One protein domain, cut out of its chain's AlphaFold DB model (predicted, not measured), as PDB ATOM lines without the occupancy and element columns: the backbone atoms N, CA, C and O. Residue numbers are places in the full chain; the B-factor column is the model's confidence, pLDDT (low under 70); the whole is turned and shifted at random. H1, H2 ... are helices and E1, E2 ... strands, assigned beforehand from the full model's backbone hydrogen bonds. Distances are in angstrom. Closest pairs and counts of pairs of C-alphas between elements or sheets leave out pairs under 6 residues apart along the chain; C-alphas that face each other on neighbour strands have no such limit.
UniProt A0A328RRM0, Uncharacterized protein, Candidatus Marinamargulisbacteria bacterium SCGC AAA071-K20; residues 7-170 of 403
ATOM      1  N   ASN A   7     119.747 160.227 144.618       89.25
ATOM      2  CA  ASN A   7     120.333 159.232 145.515       89.25
ATOM      3  C   ASN A   7     119.903 157.811 145.119       89.25
ATOM      4  O   ASN A   7     120.735 156.916 145.003       89.25
ATOM      5  N   GLN A   8     118.620 157.616 144.813       89.31
ATOM      6  CA  GLN A   8     118.102 156.336 144.330       89.31
ATOM      7  C   GLN A   8     118.699 155.950 142.972       89.31
ATOM      8  O   GLN A   8     119.041 154.786 142.770       89.31
ATOM      9  N   VAL A   9     118.912 156.911 142.065       91.00
ATOM     10  CA  VAL A   9     119.627 156.661 140.799       91.00
ATOM     11  C   VAL A   9     121.058 156.172 141.055       91.00
ATOM     12  O   VAL A   9     121.498 155.214 140.420       91.00
ATOM     13  N   ASN A  10     121.771 156.774 142.010       92.31
ATOM     14  CA  ASN A  10     123.116 156.331 142.378       92.31
ATOM     15  C   ASN A  10     123.116 154.902 142.942       92.31
ATOM     16  O   ASN A  10     123.936 154.091 142.521       92.31
ATOM     17  N   ILE A  11     122.162 154.570 143.819       93.19
ATOM     18  CA  ILE A  11     122.018 153.213 144.373       93.19
ATOM     19  C   ILE A  11     121.717 152.195 143.261       93.19
ATOM     20  O   ILE A  11     122.293 151.109 143.254       93.19
ATOM     21  N   LEU A  12     120.860 152.534 142.289       93.75
ATOM     22  CA  LEU A  12     120.572 151.668 141.137       93.75
ATOM     23  C   LEU A  12     121.823 151.417 140.280       93.75
ATOM     24  O   LEU A  12     122.041 150.293 139.825       93.75
ATOM     25  N   ASN A  13     122.660 152.439 140.080       94.31
ATOM     26  CA  ASN A  13     123.921 152.304 139.347       94.31
ATOM     27  C   ASN A  13     124.935 151.435 140.105       94.31
ATOM     28  O   ASN A  13     125.584 150.583 139.498       94.31
ATOM     29  N   GLU A  14     125.039 151.601 141.425       93.94
ATOM     30  CA  GLU A  14     125.889 150.761 142.275       93.94
ATOM     31  C   GLU A  14     125.425 149.298 142.241       93.94
ATOM     32  O   GLU A  14     126.229 148.392 142.011       93.94
ATOM     33  N   PHE A  15     124.112 149.060 142.355       92.94
ATOM     34  CA  PHE A  15     123.539 147.717 142.254       92.94
ATOM     35  C   PHE A  15     123.855 147.078 140.902       92.94
ATOM     36  O   PHE A  15     124.272 145.921 140.841       92.94
ATOM     37  N   ARG A  16     123.697 147.846 139.815       93.75
ATOM     38  CA  ARG A  16     124.025 147.399 138.458       93.75
ATOM     39  C   ARG A  16     125.474 146.950 138.349       93.75
ATOM     40  O   ARG A  16     125.709 145.868 137.826       93.75
ATOM     41  N   SER A  17     126.413 147.720 138.888       92.62
ATOM     42  CA  SER A  17     127.835 147.362 138.876       92.62
ATOM     43  C   SER A  17     128.118 146.039 139.607       92.62
ATOM     44  O   SER A  17     128.914 145.224 139.129       92.62
ATOM     45  N   LEU A  18     127.431 145.760 140.723       91.06
ATOM     46  CA  LEU A  18     127.603 144.495 141.449       91.06
ATOM     47  C   LEU A  18     127.114 143.279 140.660       91.06
ATOM     48  O   LEU A  18     127.790 142.251 140.660       91.06
ATOM     49  N   VAL A  19     125.980 143.385 139.968       91.38
ATOM     50  CA  VAL A  19     125.399 142.243 139.239       91.38
ATOM     51  C   VAL A  19     125.887 142.123 137.797       91.38
ATOM     52  O   VAL A  19     125.745 141.065 137.189       91.38
ATOM     53  N   GLU A  20     126.501 143.174 137.248       91.81
ATOM     54  CA  GLU A  20     126.993 143.189 135.872       91.81
ATOM     55  C   GLU A  20     127.915 141.993 135.593       91.81
ATOM     56  O   GLU A  20     128.850 141.703 136.352       91.81
ATOM     57  N   GLY A  21     127.604 141.285 134.506       87.56
ATOM     58  CA  GLY A  21     128.312 140.090 134.058       87.56
ATOM     59  C   GLY A  21     127.882 138.782 134.729       87.56
ATOM     60  O   GLY A  21     128.193 137.733 134.171       87.56
ATOM     61  N   ILE A  22     127.161 138.796 135.860       91.38
ATOM     62  CA  ILE A  22     126.706 137.574 136.551       91.38
ATOM     63  C   ILE A  22     125.518 136.960 135.783       91.38
ATOM     64  O   ILE A  22     124.438 137.555 135.759       91.38
ATOM     65  N   PRO A  23     125.662 135.771 135.160       87.50
ATOM     66  CA  PRO A  23     124.600 135.202 134.334       87.50
ATOM     67  C   PRO A  23     123.338 134.927 135.154       87.50
ATOM     68  O   PRO A  23     123.412 134.263 136.180       87.50
ATOM     69  N   GLY A  24     122.177 135.394 134.695       89.56
ATOM     70  CA  GLY A  24     120.894 135.146 135.363       89.56
ATOM     71  C   GLY A  24     120.627 135.992 136.614       89.56
ATOM     72  O   GLY A  24     119.704 135.665 137.362       89.56
ATOM     73  N   PHE A  25     121.403 137.057 136.850       94.12
ATOM     74  CA  PHE A  25     121.090 138.085 137.844       94.12
ATOM     75  C   PHE A  25     120.947 139.445 137.154       94.12
ATOM     76  O   PHE A  25     121.923 140.033 136.697       94.12
ATOM     77  N   GLU A  26     119.718 139.945 137.072       92.19
ATOM     78  CA  GLU A  26     119.426 141.218 136.422       92.19
ATOM     79  C   GLU A  26     119.385 142.375 137.436       92.19
ATOM     80  O   GLU A  26     118.902 142.206 138.563       92.19
ATOM     81  N   PRO A  27     119.879 143.569 137.059       91.81
ATOM     82  CA  PRO A  27     119.785 144.751 137.903       91.81
ATOM     83  C   PRO A  27     118.342 145.248 138.015       91.81
ATOM     84  O   PRO A  27     117.527 145.052 137.115       91.81
ATOM     85  N   PHE A  28     118.044 145.976 139.091       92.44
ATOM     86  CA  PHE A  28     116.800 146.738 139.177       92.44
ATOM     87  C   PHE A  28     116.759 147.852 138.124       92.44
ATOM     88  O   PHE A  28     117.763 148.530 137.876       92.44
ATOM     89  N   SER A  29     115.585 148.059 137.528       91.00
ATOM     90  CA  SER A  29     115.327 149.184 136.631       91.00
ATOM     91  C   SER A  29     114.605 150.316 137.368       91.00
ATOM     92  O   SER A  29     114.049 150.120 138.455       91.00
ATOM     93  N   GLN A  30     114.609 151.518 136.785       92.50
ATOM     94  CA  GLN A  30     113.839 152.638 137.336       92.50
ATOM     95  C   GLN A  30     112.339 152.331 137.305       92.50
ATOM     96  O   GLN A  30     111.625 152.646 138.249       92.50
ATOM     97  N   GLU A  31     111.872 151.646 136.265       93.12
ATOM     98  CA  GLU A  31     110.487 151.207 136.113       93.12
ATOM     99  C   GLU A  31     110.083 150.236 137.226       93.12
ATOM    100  O   GLU A  31     108.990 150.367 137.770       93.12
ATOM    101  N   THR A  32     110.966 149.307 137.623       92.50
ATOM    102  CA  THR A  32     110.707 148.412 138.764       92.50
ATOM    103  C   THR A  32     110.506 149.202 140.055       92.50
ATOM    104  O   THR A  32     109.577 148.920 140.810       92.50
ATOM    105  N   LEU A  33     111.353 150.206 140.306       92.88
ATOM    106  CA  LEU A  33     111.242 151.033 141.506       92.88
ATOM    107  C   LEU A  33     109.991 151.922 141.464       92.88
ATOM    108  O   LEU A  33     109.279 152.011 142.459       92.88
ATOM    109  N   LEU A  34     109.675 152.529 140.317       92.50
ATOM    110  CA  LEU A  34     108.451 153.314 140.141       92.50
ATOM    111  C   LEU A  34     107.194 152.465 140.331       92.50
ATOM    112  O   LEU A  34     106.250 152.934 140.961       92.50
ATOM    113  N   ALA A  35     107.180 151.235 139.817       94.00
ATOM    114  CA  ALA A  35     106.074 150.310 140.023       94.00
ATOM    115  C   ALA A  35     105.928 149.969 141.512       94.00
ATOM    116  O   ALA A  35     104.845 150.112 142.064       94.00
ATOM    117  N   PHE A  36     107.025 149.616 142.189       94.19
ATOM    118  CA  PHE A  36     107.014 149.371 143.633       94.19
ATOM    119  C   PHE A  36     106.464 150.566 144.425       94.19
ATOM    120  O   PHE A  36     105.664 150.380 145.339       94.19
ATOM    121  N   VAL A  37     106.865 151.789 144.078       92.00
ATOM    122  CA  VAL A  37     106.461 152.990 144.813       92.00
ATOM    123  C   VAL A  37     105.008 153.393 144.543       92.00
ATOM    124  O   VAL A  37     104.325 153.816 145.467       92.00
ATOM    125  N   ASN A  38     104.532 153.274 143.301       91.62
ATOM    126  CA  ASN A  38     103.222 153.802 142.905       91.62
ATOM    127  C   ASN A  38     102.104 152.745 142.851       91.62
ATOM    128  O   ASN A  38     100.941 153.122 142.738       91.62
ATOM    129  N   ASP A  39     102.421 151.447 142.894       92.62
ATOM    130  CA  ASP A  39     101.424 150.374 142.897       92.62
ATOM    131  C   ASP A  39     101.250 149.793 144.316       92.62
ATOM    132  O   ASP A  39     102.154 149.112 144.824       92.62
ATOM    133  N   PRO A  40     100.100 150.005 144.987       90.31
ATOM    134  CA  PRO A  40      99.854 149.453 146.317       90.31
ATOM    135  C   PRO A  40      99.737 147.917 146.322       90.31
ATOM    136  O   PRO A  40      99.821 147.284 147.376       90.31
ATOM    137  N   LEU A  41      99.608 147.275 145.155       90.38
ATOM    138  CA  LEU A  41      99.623 145.820 145.032       90.38
ATOM    139  C   LEU A  41     101.040 145.237 145.032       90.38
ATOM    140  O   LEU A  41     101.191 144.045 145.304       90.38
ATOM    141  N   ILE A  42     102.087 146.030 144.802       93.00
ATOM    142  CA  ILE A  42     103.477 145.554 144.839       93.00
ATOM    143  C   ILE A  42     104.053 145.803 146.234       93.00
ATOM    144  O   ILE A  42     104.604 146.864 146.513       93.00
ATOM    145  N   PHE A  43     103.917 144.836 147.143       93.19
ATOM    146  CA  PHE A  43     104.386 145.002 148.526       93.19
ATOM    147  C   PHE A  43     105.903 144.852 148.673       93.19
ATOM    148  O   PHE A  43     106.502 145.470 149.553       93.19
ATOM    149  N   SER A  44     106.526 144.028 147.828       93.25
ATOM    150  CA  SER A  44     107.910 143.606 148.016       93.25
ATOM    151  C   SER A  44     108.805 143.919 146.823       93.25
ATOM    152  O   SER A  44     108.468 143.611 145.680       93.25
ATOM    153  N   LEU A  45     109.987 144.472 147.102       93.94
ATOM    154  CA  LEU A  45     111.074 144.590 146.139       93.94
ATOM    155  C   LEU A  45     112.001 143.375 146.291       93.94
ATOM    156  O   LEU A  45     112.723 143.252 147.283       93.94
ATOM    157  N   SER A  46     111.982 142.468 145.315       93.69
ATOM    158  CA  SER A  46     112.745 141.209 145.331       93.69
ATOM    159  C   SER A  46     113.769 141.139 144.202       93.69
ATOM    160  O   SER A  46     113.591 141.754 143.155       93.69
ATOM    161  N   PHE A  47     114.865 140.405 144.411       93.94
ATOM    162  CA  PHE A  47     115.906 140.281 143.389       93.94
ATOM    163  C   PHE A  47     115.400 139.616 142.108       93.94
ATOM    164  O   PHE A  47     114.792 138.545 142.151       93.94
ATOM    165  N   ASN A  48     115.766 140.194 140.964       91.38
ATOM    166  CA  ASN A  48     115.486 139.621 139.656       91.38
ATOM    167  C   ASN A  48     116.524 138.535 139.308       91.38
ATOM    168  O   ASN A  48     117.583 138.809 138.742       91.38
ATOM    169  N   LYS A  49     116.242 137.295 139.726       92.50
ATOM    170  CA  LYS A  49     117.103 136.122 139.504       92.50
ATOM    171  C   LYS A  49     116.394 135.084 138.644       92.50
ATOM    172  O   LYS A  49     115.255 134.708 138.932       92.50
ATOM    173  N   THR A  50     117.102 134.520 137.670       91.31
ATOM    174  CA  THR A  50     116.613 133.360 136.918       91.31
ATOM    175  C   THR A  50     116.540 132.143 137.840       91.31
ATOM    176  O   THR A  50     117.556 131.639 138.333       91.31
ATOM    177  N   LYS A  51     115.318 131.665 138.096       88.69
ATOM    178  CA  LYS A  51     115.077 130.481 138.930       88.69
ATOM    179  C   LYS A  51     115.779 129.259 138.335       88.69
ATOM    180  O   LYS A  51     115.796 129.076 137.124       88.69
ATOM    181  N   GLY A  52     116.337 128.417 139.202       87.31
ATOM    182  CA  GLY A  52     116.983 127.166 138.799       87.31
ATOM    183  C   GLY A  52     118.440 127.291 138.353       87.31
ATOM    184  O   GLY A  52     119.081 126.263 138.222       87.31
ATOM    185  N   ASN A  53     119.002 128.497 138.213       87.62
ATOM    186  CA  ASN A  53     120.387 128.683 137.750       87.62
ATOM    187  C   ASN A  53     121.422 128.788 138.884       87.62
ATOM    188  O   ASN A  53     122.572 129.137 138.634       87.62
ATOM    189  N   GLY A  54     121.041 128.548 140.141       90.62
ATOM    190  CA  GLY A  54     121.990 128.595 141.261       90.62
ATOM    191  C   GLY A  54     122.609 129.970 141.486       90.62
ATOM    192  O   GLY A  54     123.814 130.065 141.715       90.62
ATOM    193  N   ILE A  55     121.812 131.029 141.333       93.62
ATOM    194  CA  ILE A  55     122.269 132.413 141.468       93.62
ATOM    195  C   ILE A  55     122.262 132.821 142.935       93.62
ATOM    196  O   ILE A  55     121.215 132.827 143.594       93.62
ATOM    197  N   LEU A  56     123.447 133.172 143.427       93.94
ATOM    198  CA  LEU A  56     123.686 133.578 144.806       93.94
ATOM    199  C   LEU A  56     123.736 135.103 144.921       93.94
ATOM    200  O   LEU A  56     124.074 135.800 143.968       93.94
ATOM    201  N   TYR A  57     123.406 135.616 146.104       93.69
ATOM    202  CA  TYR A  57     123.482 137.039 146.427       93.69
ATOM    203  C   TYR A  57     124.159 137.246 147.785       93.69
ATOM    204  O   TYR A  57     124.109 136.395 148.673       93.69
ATOM    205  N   GLY A  58     124.804 138.398 147.920       93.75
ATOM    206  CA  GLY A  58     125.617 138.818 149.065       93.75
ATOM    207  C   GLY A  58     124.910 139.765 150.029       93.75
ATOM    208  O   GLY A  58     123.803 140.227 149.744       93.75
ATOM    209  N   LEU A  59     125.592 140.121 151.121       93.69
ATOM    210  CA  LEU A  59     125.164 141.210 152.007       93.69
ATOM    211  C   LEU A  59     125.108 142.551 151.263       93.69
ATOM    212  O   LEU A  59     124.089 143.228 151.332       93.69
ATOM    213  N   ASP A  60     126.120 142.863 150.444       95.00
ATOM    214  CA  ASP A  60     126.170 144.101 149.646       95.00
ATOM    215  C   ASP A  60     124.933 144.247 148.728       95.00
ATOM    216  O   ASP A  60     124.360 145.328 148.592       95.00
ATOM    217  N   HIS A  61     124.454 143.137 148.151       95.69
ATOM    218  CA  HIS A  61     123.241 143.130 147.328       95.69
ATOM    219  C   HIS A  61     121.991 143.448 148.162       95.69
ATOM    220  O   HIS A  61     121.147 144.244 147.742       95.69
ATOM    221  N   ALA A  62     121.861 142.823 149.339       95.31
ATOM    222  CA  ALA A  62     120.750 143.063 150.259       95.31
ATOM    223  C   ALA A  62     120.758 144.507 150.778       95.31
ATOM    224  O   ALA A  62     119.705 145.138 150.833       95.31
ATOM    225  N   ASP A  63     121.932 145.056 151.085       95.62
ATOM    226  CA  ASP A  63     122.113 146.428 151.559       95.62
ATOM    227  C   ASP A  63     121.667 147.459 150.534       95.62
ATOM    228  O   ASP A  63     120.898 148.362 150.864       95.62
ATOM    229  N   LEU A  64     122.103 147.326 149.282       95.81
ATOM    230  CA  LEU A  64     121.703 148.253 148.225       95.81
ATOM    231  C   LEU A  64     120.205 148.187 147.950       95.81
ATOM    232  O   LEU A  64     119.553 149.226 147.857       95.81
ATOM    233  N   ARG A  65     119.629 146.982 147.915       96.00
ATOM    234  CA  ARG A  65     118.178 146.809 147.785       96.00
ATOM    235  C   ARG A  65     117.427 147.456 148.952       96.00
ATOM    236  O   ARG A  65     116.482 148.200 148.711       96.00
ATOM    237  N   ARG A  66     117.868 147.243 150.199       96.50
ATOM    238  CA  ARG A  66     117.304 147.912 151.387       96.50
ATOM    239  C   ARG A  66     117.378 149.426 151.266       96.50
ATOM    240  O   ARG A  66     116.395 150.101 151.546       96.50
ATOM    241  N   LYS A  67     118.515 149.968 150.821       96.25
ATOM    242  CA  LYS A  67     118.712 151.414 150.640       96.25
ATOM    243  C   LYS A  67     117.747 152.022 149.619       96.25
ATOM    244  O   LYS A  67     117.352 153.165 149.821       96.25
ATOM    245  N   LEU A  68     117.320 151.295 148.580       94.69
ATOM    246  CA  LEU A  68     116.320 151.805 147.623       94.69
ATOM    247  C   LEU A  68     115.011 152.213 148.315       94.69
ATOM    248  O   LEU A  68     114.412 153.219 147.934       94.69
ATOM    249  N   VAL A  69     114.613 151.463 149.349       94.25
ATOM    250  CA  VAL A  69     113.437 151.763 150.173       94.25
ATOM    251  C   VAL A  69     113.800 152.696 151.327       94.25
ATOM    252  O   VAL A  69     113.145 153.707 151.538       94.25
ATOM    253  N   ASN A  70     114.875 152.400 152.057       96.19
ATOM    254  CA  ASN A  70     115.209 153.087 153.307       96.19
ATOM    255  C   ASN A  70     115.767 154.504 153.141       96.19
ATOM    256  O   ASN A  70     115.982 155.188 154.135       96.19
ATOM    257  N   THR A  71     116.029 154.942 151.909       93.88
ATOM    258  CA  THR A  71     116.398 156.334 151.605       93.88
ATOM    259  C   THR A  71     115.208 157.192 151.173       93.88
ATOM    260  O   THR A  71     115.376 158.392 150.956       93.88
ATOM    261  N   ILE A  72     114.015 156.598 151.050       92.06
ATOM    262  CA  ILE A  72     112.760 157.343 150.916       92.06
ATOM    263  C   ILE A  72     112.490 158.040 152.262       92.06
ATOM    264  O   ILE A  72     112.635 157.381 153.294       92.06
ATOM    265  N   PRO A  73     112.109 159.334 152.276       91.81
ATOM    266  CA  PRO A  73     111.748 160.034 153.507       91.81
ATOM    267  C   PRO A  73     110.717 159.265 154.339       91.81
ATOM    268  O   PRO A  73     109.775 158.706 153.779       91.81
ATOM    269  N   ASP A  74     110.892 159.264 155.660       92.31
ATOM    270  CA  ASP A  74     110.112 158.440 156.593       92.31
ATOM    271  C   ASP A  74     108.606 158.624 156.428       92.31
ATOM    272  O   ASP A  74     107.912 157.630 156.257       92.31
ATOM    273  N   GLU A  75     108.125 159.868 156.364       92.38
ATOM    274  CA  GLU A  75     106.704 160.193 156.154       92.38
ATOM    275  C   GLU A  75     106.141 159.492 154.907       92.38
ATOM    276  O   GLU A  75     105.152 158.769 154.972       92.38
ATOM    277  N   ILE A  76     106.853 159.599 153.781       92.88
ATOM    278  CA  ILE A  76     106.454 158.989 152.506       92.88
ATOM    279  C   ILE A  76     106.486 157.459 152.595       92.88
ATOM    280  O   ILE A  76     105.647 156.772 152.014       92.88
ATOM    281  N   ARG A  77     107.478 156.906 153.294       94.31
ATOM    282  CA  ARG A  77     107.635 155.460 153.466       94.31
ATOM    283  C   ARG A  77     106.539 154.880 154.367       94.31
ATOM    284  O   ARG A  77     106.060 153.783 154.075       94.31
ATOM    285  N   CYS A  78     106.130 155.608 155.407       95.81
ATOM    286  CA  CYS A  78     104.988 155.275 156.256       95.81
ATOM    287  C   CYS A  78     103.687 155.272 155.447       95.81
ATOM    288  O   CYS A  78     103.001 154.250 155.445       95.81
ATOM    289  N   ASP A  79     103.407 156.337 154.688       94.69
ATOM    290  CA  ASP A  79     102.223 156.430 153.819       94.69
ATOM    291  C   ASP A  79     102.167 155.274 152.811       94.69
ATOM    292  O   ASP A  79     101.158 154.580 152.684       94.69
ATOM    293  N   LEU A  80     103.290 155.014 152.134       94.31
ATOM    294  CA  LEU A  80     103.420 153.956 151.137       94.31
ATOM    295  C   LEU A  80     103.143 152.571 151.727       94.31
ATOM    296  O   LEU A  80     102.456 151.760 151.103       94.31
ATOM    297  N   LEU A  81     103.703 152.260 152.902       95.38
ATOM    298  CA  LEU A  81     103.476 150.956 153.518       95.38
ATOM    299  C   LEU A  81     102.059 150.851 154.088       95.38
ATOM    300  O   LEU A  81     101.439 149.796 153.950       95.38
ATOM    301  N   PHE A  82     101.535 151.926 154.679       95.81
ATOM    302  CA  PHE A  82     100.165 151.977 155.176       95.81
ATOM    303  C   PHE A  82      99.166 151.689 154.056       95.81
ATOM    304  O   PHE A  82      98.365 150.769 154.195       95.81
ATOM    305  N   GLU A  83      99.270 152.372 152.912       94.50
ATOM    306  CA  GLU A  83      98.380 152.154 151.766       94.50
ATOM    307  C   GLU A  83      98.434 150.694 151.282       94.50
ATOM    308  O   GLU A  83      97.401 150.055 151.066       94.50
ATOM    309  N   LYS A  84      99.637 150.111 151.180       94.12
ATOM    310  CA  LYS A  84      99.817 148.699 150.791       94.12
ATOM    311  C   LYS A  84      99.148 147.734 151.776       94.12
ATOM    312  O   LYS A  84      98.514 146.764 151.355       94.12
ATOM    313  N   LEU A  85      99.290 147.977 153.080       93.69
ATOM    314  CA  LEU A  85      98.702 147.151 154.140       93.69
ATOM    315  C   LEU A  85      97.183 147.334 154.250       93.69
ATOM    316  O   LEU A  85      96.464 146.361 154.494       93.69
ATOM    317  N   GLU A  86      96.683 148.546 154.023       92.62
ATOM    318  CA  GLU A  86      95.259 148.864 153.992       92.62
ATOM    319  C   GLU A  86      94.566 148.172 152.813       92.62
ATOM    320  O   GLU A  86      93.553 147.497 153.008       92.62
ATOM    321  N   GLN A  87      95.153 148.232 151.612       90.56
ATOM    322  CA  GLN A  87      94.647 147.532 150.421       90.56
ATOM    323  C   GLN A  87      94.675 146.006 150.585       90.56
ATOM    324  O   GLN A  87      93.760 145.288 150.163       90.56
ATOM    325  N   ALA A  88      95.701 145.493 151.265       89.12
ATOM    326  CA  ALA A  88      95.755 144.104 151.701       89.12
ATOM    327  C   ALA A  88      94.741 143.772 152.814       89.12
ATOM    328  O   ALA A  88      94.489 142.602 153.092       89.12
ATOM    329  N   GLY A  89      94.142 144.778 153.454       89.19
ATOM    330  CA  GLY A  89      93.177 144.637 154.536       89.19
ATOM    331  C   GLY A  89      93.776 144.119 155.844       89.19
ATOM    332  O   GLY A  89      93.045 143.524 156.638       89.19
ATOM    333  N   VAL A  90      95.073 144.350 156.076       91.06
ATOM    334  CA  VAL A  90      95.800 143.928 157.287       91.06
ATOM    335  C   VAL A  90      95.240 144.591 158.548       91.06
ATOM    336  O   VAL A  90      95.080 143.927 159.572       91.06
ATOM    337  N   PHE A  91      94.871 145.869 158.465       92.06
ATOM    338  CA  PHE A  91      94.310 146.630 159.591       92.06
ATOM    339  C   PHE A  91      92.852 146.262 159.915       92.06
ATOM    340  O   PHE A  91      92.349 146.590 160.985       92.06
ATOM    341  N   ASN A  92      92.173 145.532 159.025       88.75
ATOM    342  CA  ASN A  92      90.751 145.196 159.140       88.75
ATOM    343  C   ASN A  92      90.496 143.803 159.742       88.75
ATOM    344  O   ASN A  92      89.382 143.287 159.638       88.75
ATOM    345  N   GLN A  93      91.528 143.163 160.292       87.62
ATOM    346  CA  GLN A  93      91.487 141.788 160.790       87.62
ATOM    347  C   GLN A  93      91.645 141.782 162.314       87.62
ATOM    348  O   GLN A  93      92.715 142.166 162.776       87.62
ATOM    349  N   PRO A  94      90.629 141.360 163.094       87.31
ATOM    350  CA  PRO A  94      90.668 141.424 164.561       87.31
ATOM    351  C   PRO A  94      91.853 140.694 165.205       87.31
ATOM    352  O   PRO A  94      92.345 141.126 166.239       87.31
ATOM    353  N   ASP A  95      92.332 139.618 164.577       84.69
ATOM    354  CA  ASP A  95      93.465 138.825 165.071       84.69
ATOM    355  C   ASP A  95      94.836 139.428 164.703       84.69
ATOM    356  O   ASP A  95      95.883 138.898 165.084       84.69
ATOM    357  N   SER A  96      94.852 140.526 163.941       88.75
ATOM    358  CA  SER A  96      96.071 141.260 163.611       88.75
ATOM    359  C   SER A  96      96.531 142.084 164.813       88.75
ATOM    360  O   SER A  96      95.733 142.845 165.363       88.75
ATOM    361  N   PRO A  97      97.824 142.058 165.178       88.44
ATOM    362  CA  PRO A  97      98.354 142.983 166.181       88.44
ATOM    363  C   PRO A  97      98.308 144.447 165.715       88.44
ATOM    364  O   PRO A  97      98.500 145.355 166.517       88.44
ATOM    365  N   LEU A  98      98.045 144.675 164.423       91.94
ATOM    366  CA  LEU A  98      97.886 145.992 163.811       91.94
ATOM    367  C   LEU A  98      96.405 146.343 163.586       91.94
ATOM    368  O   LEU A  98      96.094 147.232 162.799       91.94
ATOM    369  N   TYR A  99      95.466 145.614 164.197       92.31
ATOM    370  CA  TYR A  99      94.041 145.865 164.003       92.31
ATOM    371  C   TYR A  99      93.658 147.304 164.370       92.31
ATOM    372  O   TYR A  99      93.986 147.784 165.452       92.31
ATOM    373  N   SER A 100      92.908 147.963 163.483       91.06
ATOM    374  CA  SER A 100      92.445 149.354 163.630       91.06
ATOM    375  C   SER A 100      93.554 150.404 163.772       91.06
ATOM    376  O   SER A 100      93.262 151.526 164.178       91.06
ATOM    377  N   LEU A 101      94.799 150.061 163.428       93.12
ATOM    378  CA  LEU A 101      95.912 150.999 163.452       93.12
ATOM    379  C   LEU A 101      95.729 152.087 162.385       93.12
ATOM    380  O   LEU A 101      95.412 151.794 161.231       93.12
ATOM    381  N   THR A 102      95.941 153.337 162.778       93.94
ATOM    382  CA  THR A 102      95.872 154.519 161.911       93.94
ATOM    383  C   THR A 102      97.265 154.979 161.478       93.94
ATOM    384  O   THR A 102      98.264 154.653 162.118       93.94
ATOM    385  N   ILE A 103      97.354 155.747 160.387       93.75
ATOM    386  CA  ILE A 103      98.640 156.250 159.874       93.75
ATOM    387  C   ILE A 103      99.410 157.068 160.922       93.75
ATOM    388  O   ILE A 103     100.615 156.888 161.059       93.75
ATOM    389  N   ASP A 104      98.710 157.871 161.731       93.94
ATOM    390  CA  ASP A 104      99.300 158.706 162.791       93.94
ATOM    391  C   ASP A 104      99.940 157.882 163.926       93.94
ATOM    392  O   ASP A 104     100.680 158.409 164.761       93.94
ATOM    393  N   GLU A 105      99.651 156.580 163.986       95.50
ATOM    394  CA  GLU A 105     100.246 155.656 164.947       95.50
ATOM    395  C   GLU A 105     101.513 154.973 164.426       95.50
ATOM    396  O   GLU A 105     102.203 154.332 165.222       95.50
ATOM    397  N   ILE A 106     101.830 155.108 163.131       96.12
ATOM    398  CA  ILE A 106     103.080 154.623 162.537       96.12
ATOM    399  C   ILE A 106     104.160 155.687 162.723       96.12
ATOM    400  O   ILE A 106     104.100 156.774 162.157       96.12
ATOM    401  N   VAL A 107     105.186 155.339 163.492       95.81
ATOM    402  CA  VAL A 107     106.331 156.209 163.781       95.81
ATOM    403  C   VAL A 107     107.383 156.079 162.688       95.81
ATOM    404  O   VAL A 107     107.913 157.079 162.210       95.81
ATOM    405  N   SER A 108     107.709 154.845 162.303       96.75
ATOM    406  CA  SER A 108     108.728 154.581 161.295       96.75
ATOM    407  C   SER A 108     108.507 153.235 160.611       96.75
ATOM    408  O   SER A 108     107.837 152.333 161.123       96.75
ATOM    409  N   VAL A 109     109.093 153.094 159.427       97.06
ATOM    410  CA  VAL A 109     109.076 151.860 158.642       97.06
ATOM    411  C   VAL A 109     110.483 151.601 158.144       97.06
ATOM    412  O   VAL A 109     111.091 152.492 157.579       97.06
ATOM    413  N   GLY A 110     111.012 150.390 158.282       96.69
ATOM    414  CA  GLY A 110     112.345 150.036 157.800       96.69
ATOM    415  C   GLY A 110     112.349 148.707 157.066       96.69
ATOM    416  O   GLY A 110     111.882 147.706 157.590       96.69
ATOM    417  N   ASP A 111     112.912 148.667 155.864       97.31
ATOM    418  CA  ASP A 111     113.146 147.413 155.160       97.31
ATOM    419  C   ASP A 111     114.380 146.703 155.735       97.31
ATOM    420  O   ASP A 111     115.499 147.228 155.690       97.31
ATOM    421  N   ILE A 112     114.169 145.502 156.269       95.12
ATOM    422  CA  ILE A 112     115.179 144.650 156.904       95.12
ATOM    423  C   ILE A 112     115.451 143.357 156.127       95.12
ATOM    424  O   ILE A 112     116.349 142.606 156.507       95.12
ATOM    425  N   GLY A 113     114.717 143.098 155.044       94.00
ATOM    426  CA  GLY A 113     114.756 141.818 154.340       94.00
ATOM    427  C   GLY A 113     116.060 141.543 153.579       94.00
ATOM    428  O   GLY A 113     116.790 142.458 153.188       94.00
ATOM    429  N   MET A 114     116.343 140.259 153.343       91.38
ATOM    430  CA  MET A 114     117.554 139.803 152.647       91.38
ATOM    431  C   MET A 114     117.323 139.626 151.142       91.38
ATOM    432  O   MET A 114     117.898 140.359 150.340       91.38
ATOM    433  N   GLY A 115     116.476 138.667 150.750       90.69
ATOM    434  CA  GLY A 115     116.191 138.354 149.339       90.69
ATOM    435  C   GLY A 115     115.019 139.129 148.724       90.69
ATOM    436  O   GLY A 115     114.919 139.253 147.502       90.69
ATOM    437  N   HIS A 116     114.130 139.624 149.576       93.31
ATOM    438  CA  HIS A 116     112.924 140.377 149.252       93.31
ATOM    439  C   HIS A 116     112.635 141.346 150.404       93.31
ATOM    440  O   HIS A 116     113.219 141.196 151.481       93.31
ATOM    441  N   SER A 117     111.776 142.342 150.191       95.81
ATOM    442  CA  SER A 117     111.403 143.277 151.253       95.81
ATOM    443  C   SER A 117     110.647 142.577 152.376       95.81
ATOM    444  O   SER A 117     109.671 141.864 152.131       95.81
ATOM    445  N   VAL A 118     111.103 142.849 153.594       95.94
ATOM    446  CA  VAL A 118     110.470 142.511 154.871       95.94
ATOM    447  C   VAL A 118     110.578 143.769 155.715       95.94
ATOM    448  O   VAL A 118     111.670 144.330 155.804       95.94
ATOM    449  N   TYR A 119     109.483 144.228 156.308       97.44
ATOM    450  CA  TYR A 119     109.460 145.525 156.982       97.44
ATOM    451  C   TYR A 119     109.405 145.372 158.492       97.44
ATOM    452  O   TYR A 119     108.651 144.551 159.002       97.44
ATOM    453  N   VAL A 120     110.167 146.198 159.198       97.12
ATOM    454  CA  VAL A 120     109.877 146.571 160.582       97.12
ATOM    455  C   VAL A 120     108.991 147.804 160.539       97.12
ATOM    456  O   VAL A 120     109.322 148.766 159.851       97.12
ATOM    457  N   VAL A 121     107.880 147.768 161.258       97.06
ATOM    458  CA  VAL A 121     106.969 148.893 161.457       97.06
ATOM    459  C   VAL A 121     106.993 149.241 162.930       97.06
ATOM    460  O   VAL A 121     106.605 148.425 163.768       97.06
ATOM    461  N   GLU A 122     107.482 150.431 163.240       97.00
ATOM    462  CA  GLU A 122     107.460 150.989 164.584       97.00
ATOM    463  C   GLU A 122     106.178 151.789 164.765       97.00
ATOM    464  O   GLU A 122     105.838 152.647 163.949       97.00
ATOM    465  N   THR A 123     105.464 151.503 165.844       96.00
ATOM    466  CA  THR A 123     104.236 152.179 166.234       96.00
ATOM    467  C   THR A 123     104.413 152.810 167.610       96.00
ATOM    468  O   THR A 123     105.365 152.514 168.336       96.00
ATOM    469  N   ASN A 124     103.452 153.630 168.027       93.88
ATOM    470  CA  ASN A 124     103.434 154.200 169.380       93.88
ATOM    471  C   ASN A 124     103.383 153.142 170.504       93.88
ATOM    472  O   ASN A 124     103.644 153.460 171.665       93.88
ATOM    473  N   THR A 125     103.021 151.896 170.186       92.00
ATOM    474  CA  THR A 125     102.797 150.812 171.157       92.00
ATOM    475  C   THR A 125     103.790 149.657 171.033       92.00
ATOM    476  O   THR A 125     103.862 148.820 171.934       92.00
ATOM    477  N   GLY A 126     104.583 149.601 169.960       94.75
ATOM    478  CA  GLY A 126     105.615 148.587 169.780       94.75
ATOM    479  C   GLY A 126     106.137 148.503 168.351       94.75
ATOM    480  O   GLY A 126     105.751 149.275 167.483       94.75
ATOM    481  N   SER A 127     107.009 147.532 168.099       96.56
ATOM    482  CA  SER A 127     107.604 147.311 166.779       96.56
ATOM    483  C   SER A 127     107.241 145.925 166.261       96.56
ATOM    484  O   SER A 127     107.304 144.936 166.998       96.56
ATOM    485  N   TRP A 128     106.889 145.844 164.982       96.69
ATOM    486  CA  TRP A 128     106.352 144.641 164.348       96.69
ATOM    487  C   TRP A 128     107.105 144.324 163.065       96.69
ATOM    488  O   TRP A 128     107.428 145.224 162.301       96.69
ATOM    489  N   VAL A 129     107.363 143.046 162.809       96.12
ATOM    490  CA  VAL A 129     107.863 142.566 161.520       96.12
ATOM    491  C   VAL A 129     106.678 142.167 160.656       96.12
ATOM    492  O   VAL A 129     105.815 141.417 161.108       96.12
ATOM    493  N   ILE A 130     106.659 142.639 159.412       95.75
ATOM    494  CA  ILE A 130     105.649 142.313 158.411       95.75
ATOM    495  C   ILE A 130     106.333 141.763 157.163       95.75
ATOM    496  O   ILE A 130     107.172 142.422 156.540       95.75
ATOM    497  N   LYS A 131     105.933 140.556 156.770       94.62
ATOM    498  CA  LYS A 131     106.419 139.857 155.578       94.62
ATOM    499  C   LYS A 131     105.234 139.423 154.722       94.62
ATOM    500  O   LYS A 131     104.302 138.815 155.242       94.62
ATOM    501  N   GLU A 132     105.268 139.736 153.427       92.50
ATOM    502  CA  GLU A 132     104.312 139.185 152.458       92.50
ATOM    503  C   GLU A 132     104.729 137.761 152.079       92.50
ATOM    504  O   GLU A 132     105.908 137.464 151.884       92.50
ATOM    505  N   GLY A 133     103.737 136.888 151.976       86.50
ATOM    506  CA  GLY A 133     103.910 135.448 151.926       86.50
ATOM    507  C   GLY A 133     103.895 134.848 153.328       86.50
ATOM    508  O   GLY A 133     104.404 135.421 154.290       86.50
ATOM    509  N   VAL A 134     103.306 133.662 153.435       68.75
ATOM    510  CA  VAL A 134     103.375 132.850 154.648       68.75
ATOM    511  C   VAL A 134     103.777 131.462 154.239       68.75
ATOM    512  O   VAL A 134     103.165 130.874 153.347       68.75
ATOM    513  N   ASP A 135     104.792 130.960 154.924       77.19
ATOM    514  CA  ASP A 135     105.079 129.549 154.884       77.19
ATOM    515  C   ASP A 135     104.172 128.833 155.883       77.19
ATOM    516  O   ASP A 135     104.236 129.085 157.091       77.19
ATOM    517  N   GLU A 136     103.301 127.955 155.382       89.31
ATOM    518  CA  GLU A 136     102.510 127.064 156.236       89.31
ATOM    519  C   GLU A 136     103.416 126.291 157.208       89.31
ATOM    520  O   GLU A 136     103.037 126.037 158.353       89.31
ATOM    521  N   HIS A 137     104.650 126.008 156.786       94.19
ATOM    522  CA  HIS A 137     105.648 125.328 157.582       94.19
ATOM    523  C   HIS A 137     106.169 126.172 158.744       94.19
ATOM    524  O   HIS A 137     106.343 125.609 159.821       94.19
ATOM    525  N   GLN A 138     106.334 127.494 158.605       94.44
ATOM    526  CA  GLN A 138     106.704 128.354 159.741       94.44
ATOM    527  C   GLN A 138     105.633 128.301 160.830       94.44
ATOM    528  O   GLN A 138     105.953 128.065 161.989       94.44
ATOM    529  N   LEU A 139     104.355 128.449 160.472       94.25
ATOM    530  CA  LEU A 139     103.249 128.380 161.437       94.25
ATOM    531  C   LEU A 139     103.176 127.031 162.157       94.25
ATOM    532  O   LEU A 139     102.912 126.976 163.359       94.25
ATOM    533  N   PHE A 140     103.382 125.937 161.424       96.44
ATOM    534  CA  PHE A 140     103.480 124.615 162.027       96.44
ATOM    535  C   PHE A 140     104.681 124.529 162.978       96.44
ATOM    536  O   PHE A 140     104.538 124.021 164.090       96.44
ATOM    537  N   TYR A 141     105.840 125.048 162.564       97.00
ATOM    538  CA  TYR A 141     107.066 125.021 163.354       97.00
ATOM    539  C   TYR A 141     106.906 125.797 164.668       97.00
ATOM    540  O   TYR A 141     107.264 125.273 165.714       97.00
ATOM    541  N   GLU A 142     106.257 126.965 164.666       95.62
ATOM    542  CA  GLU A 142     105.926 127.714 165.894       95.62
ATOM    543  C   GLU A 142     105.067 126.888 166.870       95.62
ATOM    544  O   GLU A 142     105.317 126.855 168.078       95.62
ATOM    545  N   LYS A 143     104.059 126.167 166.360       96.81
ATOM    546  CA  LYS A 143     103.221 125.287 167.195       96.81
ATOM    547  C   LYS A 143     104.002 124.089 167.730       96.81
ATOM    548  O   LYS A 143     103.763 123.666 168.859       96.81
ATOM    549  N   LEU A 144     104.924 123.553 166.935       98.19
ATOM    550  CA  LEU A 144     105.810 122.470 167.344       98.19
ATOM    551  C   LEU A 144     106.769 122.927 168.447       98.19
ATOM    552  O   LEU A 144     106.908 122.232 169.447       98.19
ATOM    553  N   LEU A 145     107.365 124.112 168.313       98.00
ATOM    554  CA  LEU A 145     108.200 124.716 169.351       98.00
ATOM    555  C   LEU A 145     107.397 124.956 170.634       98.00
ATOM    556  O   LEU A 145     107.845 124.563 171.704       98.00
ATOM    557  N   THR A 146     106.169 125.474 170.527       97.69
ATOM    558  CA  THR A 146     105.264 125.635 171.682       97.69
ATOM    559  C   THR A 146     104.987 124.299 172.380       97.69
ATOM    560  O   THR A 146     105.018 124.219 173.603       97.69
ATOM    561  N   LEU A 147     104.737 123.229 171.615       98.06
ATOM    562  CA  LEU A 147     104.506 121.881 172.149       98.06
ATOM    563  C   LEU A 147     105.725 121.338 172.907       98.06
ATOM    564  O   LEU A 147     105.556 120.590 173.867       98.06
ATOM    565  N   LEU A 148     106.931 121.705 172.475       97.88
ATOM    566  CA  LEU A 148     108.194 121.313 173.100       97.88
ATOM    567  C   LEU A 148     108.627 122.254 174.235       97.88
ATOM    568  O   LEU A 148     109.694 122.035 174.804       97.88
ATOM    569  N   ASP A 149     107.814 123.264 174.567       97.12
ATOM    570  CA  ASP A 149     108.139 124.339 175.516       97.12
ATOM    571  C   ASP A 149     109.408 125.117 175.117       97.12
ATOM    572  O   ASP A 149     110.273 125.441 175.932       97.12
ATOM    573  N   TRP A 150     109.574 125.350 173.811       97.38
ATOM    574  CA  TRP A 150     110.692 126.095 173.236       97.38
ATOM    575  C   TRP A 150     110.253 127.499 172.795       97.38
ATOM    576  O   TRP A 150     109.085 127.702 172.457       97.38
ATOM    577  N   PRO A 151     111.178 128.476 172.761       95.44
ATOM    578  CA  PRO A 151     110.862 129.855 172.393       95.44
ATOM    579  C   PRO A 151     110.278 130.003 170.982       95.44
ATOM    580  O   PRO A 151     110.731 129.362 170.035       95.44
ATOM    581  N   THR A 152     109.297 130.897 170.853       94.94
ATOM    582  CA  THR A 152     108.532 131.170 169.627       94.94
ATOM    583  C   THR A 152     108.472 132.663 169.320       94.94
ATOM    584  O   THR A 152     108.722 133.504 170.185       94.94
ATOM    585  N   LEU A 153     108.136 133.003 168.077       91.25
ATOM    586  CA  LEU A 153     107.964 134.384 167.609       91.25
ATOM    587  C   LEU A 153     106.538 134.921 167.819       91.25
ATOM    588  O   LEU A 153     106.294 136.101 167.576       91.25
ATOM    589  N   ASP A 154     105.602 134.061 168.240       88.06
ATOM    590  CA  ASP A 154     104.151 134.310 168.253       88.06
ATOM    591  C   ASP A 154     103.638 134.879 166.916       88.06
ATOM    592  O   ASP A 154     103.031 135.950 166.827       88.06
ATOM    593  N   LEU A 155     103.930 134.151 165.838       91.62
ATOM    594  CA  LEU A 155     103.590 134.564 164.483       91.62
ATOM    595  C   LEU A 155     102.078 134.510 164.229       91.62
ATOM    596  O   LEU A 155     101.429 133.477 164.407       91.62
ATOM    597  N   LYS A 156     101.526 135.619 163.729       91.19
ATOM    598  CA  LYS A 156     100.150 135.719 163.234       91.19
ATOM    599  C   LYS A 156     100.132 135.694 161.711       91.19
ATOM    600  O   LYS A 156     100.917 136.377 161.055       91.19
ATOM    601  N   LYS A 157      99.198 134.923 161.154       90.94
ATOM    602  CA  LYS A 157      98.907 134.880 159.719       90.94
ATOM    603  C   LYS A 157      97.692 135.738 159.424       90.94
ATOM    604  O   LYS A 157      96.635 135.512 160.006       90.94
ATOM    605  N   ILE A 158      97.826 136.639 158.461       89.00
ATOM    606  CA  ILE A 158      96.723 137.437 157.936       89.00
ATOM    607  C   ILE A 158      96.546 137.126 156.454       89.00
ATOM    608  O   ILE A 158      97.462 137.332 155.665       89.00
ATOM    609  N   GLU A 159      95.370 136.636 156.069       87.06
ATOM    610  CA  GLU A 159      95.048 136.313 154.676       87.06
ATOM    611  C   GLU A 159      93.798 137.069 154.229       87.06
ATOM    612  O   GLU A 159      92.737 136.966 154.851       87.06
ATOM    613  N   ARG A 160      93.927 137.868 153.166       83.19
ATOM    614  CA  ARG A 160      92.825 138.653 152.598       83.19
ATOM    615  C   ARG A 160      93.159 139.107 151.181       83.19
ATOM    616  O   ARG A 160      94.313 139.371 150.859       83.19
ATOM    617  N   ASN A 161      92.142 139.195 150.324       80.25
ATOM    618  CA  ASN A 161      92.275 139.647 148.932       80.25
ATOM    619  C   ASN A 161      93.332 138.863 148.122       80.25
ATOM    620  O   ASN A 161      94.018 139.428 147.275       80.25
ATOM    621  N   GLY A 162      93.494 137.564 148.404       82.31
ATOM    622  CA  GLY A 162      94.501 136.714 147.755       82.31
ATOM    623  C   GLY A 162      95.946 136.989 148.189       82.31
ATOM    624  O   GLY A 162      96.865 136.379 147.648       82.31
ATOM    625  N   LYS A 163      96.155 137.882 149.162       86.81
ATOM    626  CA  LYS A 163      97.448 138.140 149.787       86.81
ATOM    627  C   LYS A 163      97.516 137.512 151.166       86.81
ATOM    628  O   LYS A 163      96.508 137.369 151.858       86.81
ATOM    629  N   CYS A 164      98.732 137.172 151.563       90.69
ATOM    630  CA  CYS A 164      99.017 136.517 152.822       90.69
ATOM    631  C   CYS A 164     100.196 137.218 153.493       90.69
ATOM    632  O   CYS A 164     101.181 137.508 152.818       90.69
ATOM    633  N   PHE A 165     100.097 137.489 154.789       92.69
ATOM    634  CA  PHE A 165     101.119 138.181 155.566       92.69
ATOM    635  C   PHE A 165     101.433 137.426 156.851       92.69
ATOM    636  O   PHE A 165     100.522 136.983 157.555       92.69
ATOM    637  N   SER A 166     102.721 137.339 157.168       93.56
ATOM    638  CA  SER A 166     103.224 136.979 158.492       93.56
ATOM    639  C   SER A 166     103.492 138.255 159.277       93.56
ATOM    640  O   SER A 166     104.232 139.120 158.801       93.56
ATOM    641  N   ILE A 167     102.922 138.351 160.478       94.25
ATOM    642  CA  ILE A 167     103.136 139.470 161.399       94.25
ATOM    643  C   ILE A 167     103.565 138.926 162.756       94.25
ATOM    644  O   ILE A 167     102.900 138.058 163.316       94.25
ATOM    645  N   PHE A 168     104.672 139.433 163.285       94.31
ATOM    646  CA  PHE A 168     105.181 139.058 164.603       94.31
ATOM    647  C   PHE A 168     105.934 140.220 165.242       94.31
ATOM    648  O   PHE A 168     106.268 141.202 164.580       94.31
ATOM    649  N   LYS A 169     106.183 140.139 166.548       94.50
ATOM    650  CA  LYS A 169     106.890 141.198 167.271       94.50
ATOM    651  C   LYS A 169     108.327 141.325 166.762       94.50
ATOM    652  O   LYS A 169     109.039 140.331 166.629       94.50
ATOM    653  N   TYR A 170     108.783 142.552 166.529       95.31
ATOM    654  CA  TYR A 170     110.193 142.800 166.260       95.31
ATOM    655  C   TYR A 170     110.996 142.655 167.552       95.31
ATOM    656  O   TYR A 170     110.799 143.397 168.512       95.31
TER     657      TYR A 170
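AT A GLANCE: This is residues 7 to 170 of the 403 residues of an uncharacterized protein of Candidatus Marinamargulisbacteria bacterium SCGC AAA071-K20 (UniProt A0A328RRM0). A strongly twisted sheet of five strands has helix H4 running across one of its faces near the E1 edge, while H3 grazes the sheet at that edge and has H1 side by side with it. H2 lies near H4 and H1, and H5 lies at the far end of the model from H1, only grazing the sheet. The printed part has 164 residues, with the named elements H1 H2 H3 H4 E1 E2 E3 H5 E4 E5 along the chain; the sheet's order is E1 E2 E3 E5 E4, all antiparallel, and the class is mixed, helices and strands. The whole is compact, with a radius of gyration of the C-alphas of 16.9 A and spans of 47 by 38 by 26 A.

IN THESE COORDINATES: Find C-alpha 106 at (103.080, 154.623, 162.537), where E1, residues 106 to 111, begins. E2 is residues 119 to 123, E3 residues 126 to 132 with 19.8 A from first to last C-alpha, E4 residues 156 to 160, and E5 residues 163 to 169 with 20.1 A, ending at C-alpha 169 (106.890, 141.198, 167.271). Look for H4 at residues 74 to 87, 19.9 A long, H3 at 59 to 70, 15.6 A, H2 at 30 to 38, and H5 at 136 to 147, 16.9 A. H1, residues 7 to 19, starts at C-alpha 7 (120.333, 159.232, 145.515) and is 18.8 A long.

HOW THE PARTS SIT: Begin at E1, E2 and E3, a meander, each strand the antiparallel neighbour of the one before; N 110 and O 120 are 2.8 A apart, and N 121 and O 128 2.8 A. Next come E3 and E5, with N 129 and O 168 at 2.8 A, then the hairpin E4 and E5, with N 158 and O 165 at 2.9 A. E3, H5 and E4 form a split strand-helix-strand unit, two strands running the same way with E5 between them, its crossover right-handed. H4 and the sheet make two layers, a helix on one face of a sheet: its height is 7.7 A, and it runs across the strands, at 88 degrees to E1 on the local plane. The closest C-alphas of H4 and E1 are those of Cys 78 and Val 109, 5.8 A apart. H3 only grazes the sheet with residues 63 to 70. H1 and H3 touch, Gln 8 and Leu 68 having the closest C-alphas at 5.9 A, at a shallow tilt of 22 degrees, opposite ways. H2 and H4 are close but not clearly touching; the closest C-alphas, of Val 37 and Leu 80, are 7.1 A apart. H5 is on the sheet only just, with 5 pairs of C-alphas within 10 A, and only grazes it with residues 136 to 139. In H1, H2, H4 and H5 every O i to N i+4 pair is within hydrogen-bond range; in H3 7 of 8 are.

THE WHOLE: The two C-alphas farthest apart, of Val 9 and Leu 148, are 49.2 A apart. The printed part has no cut, and its long links are H2 to H3 and H4 to E1. The mean pLDDT of the printed part is 92.7, and residue 134 is under 70.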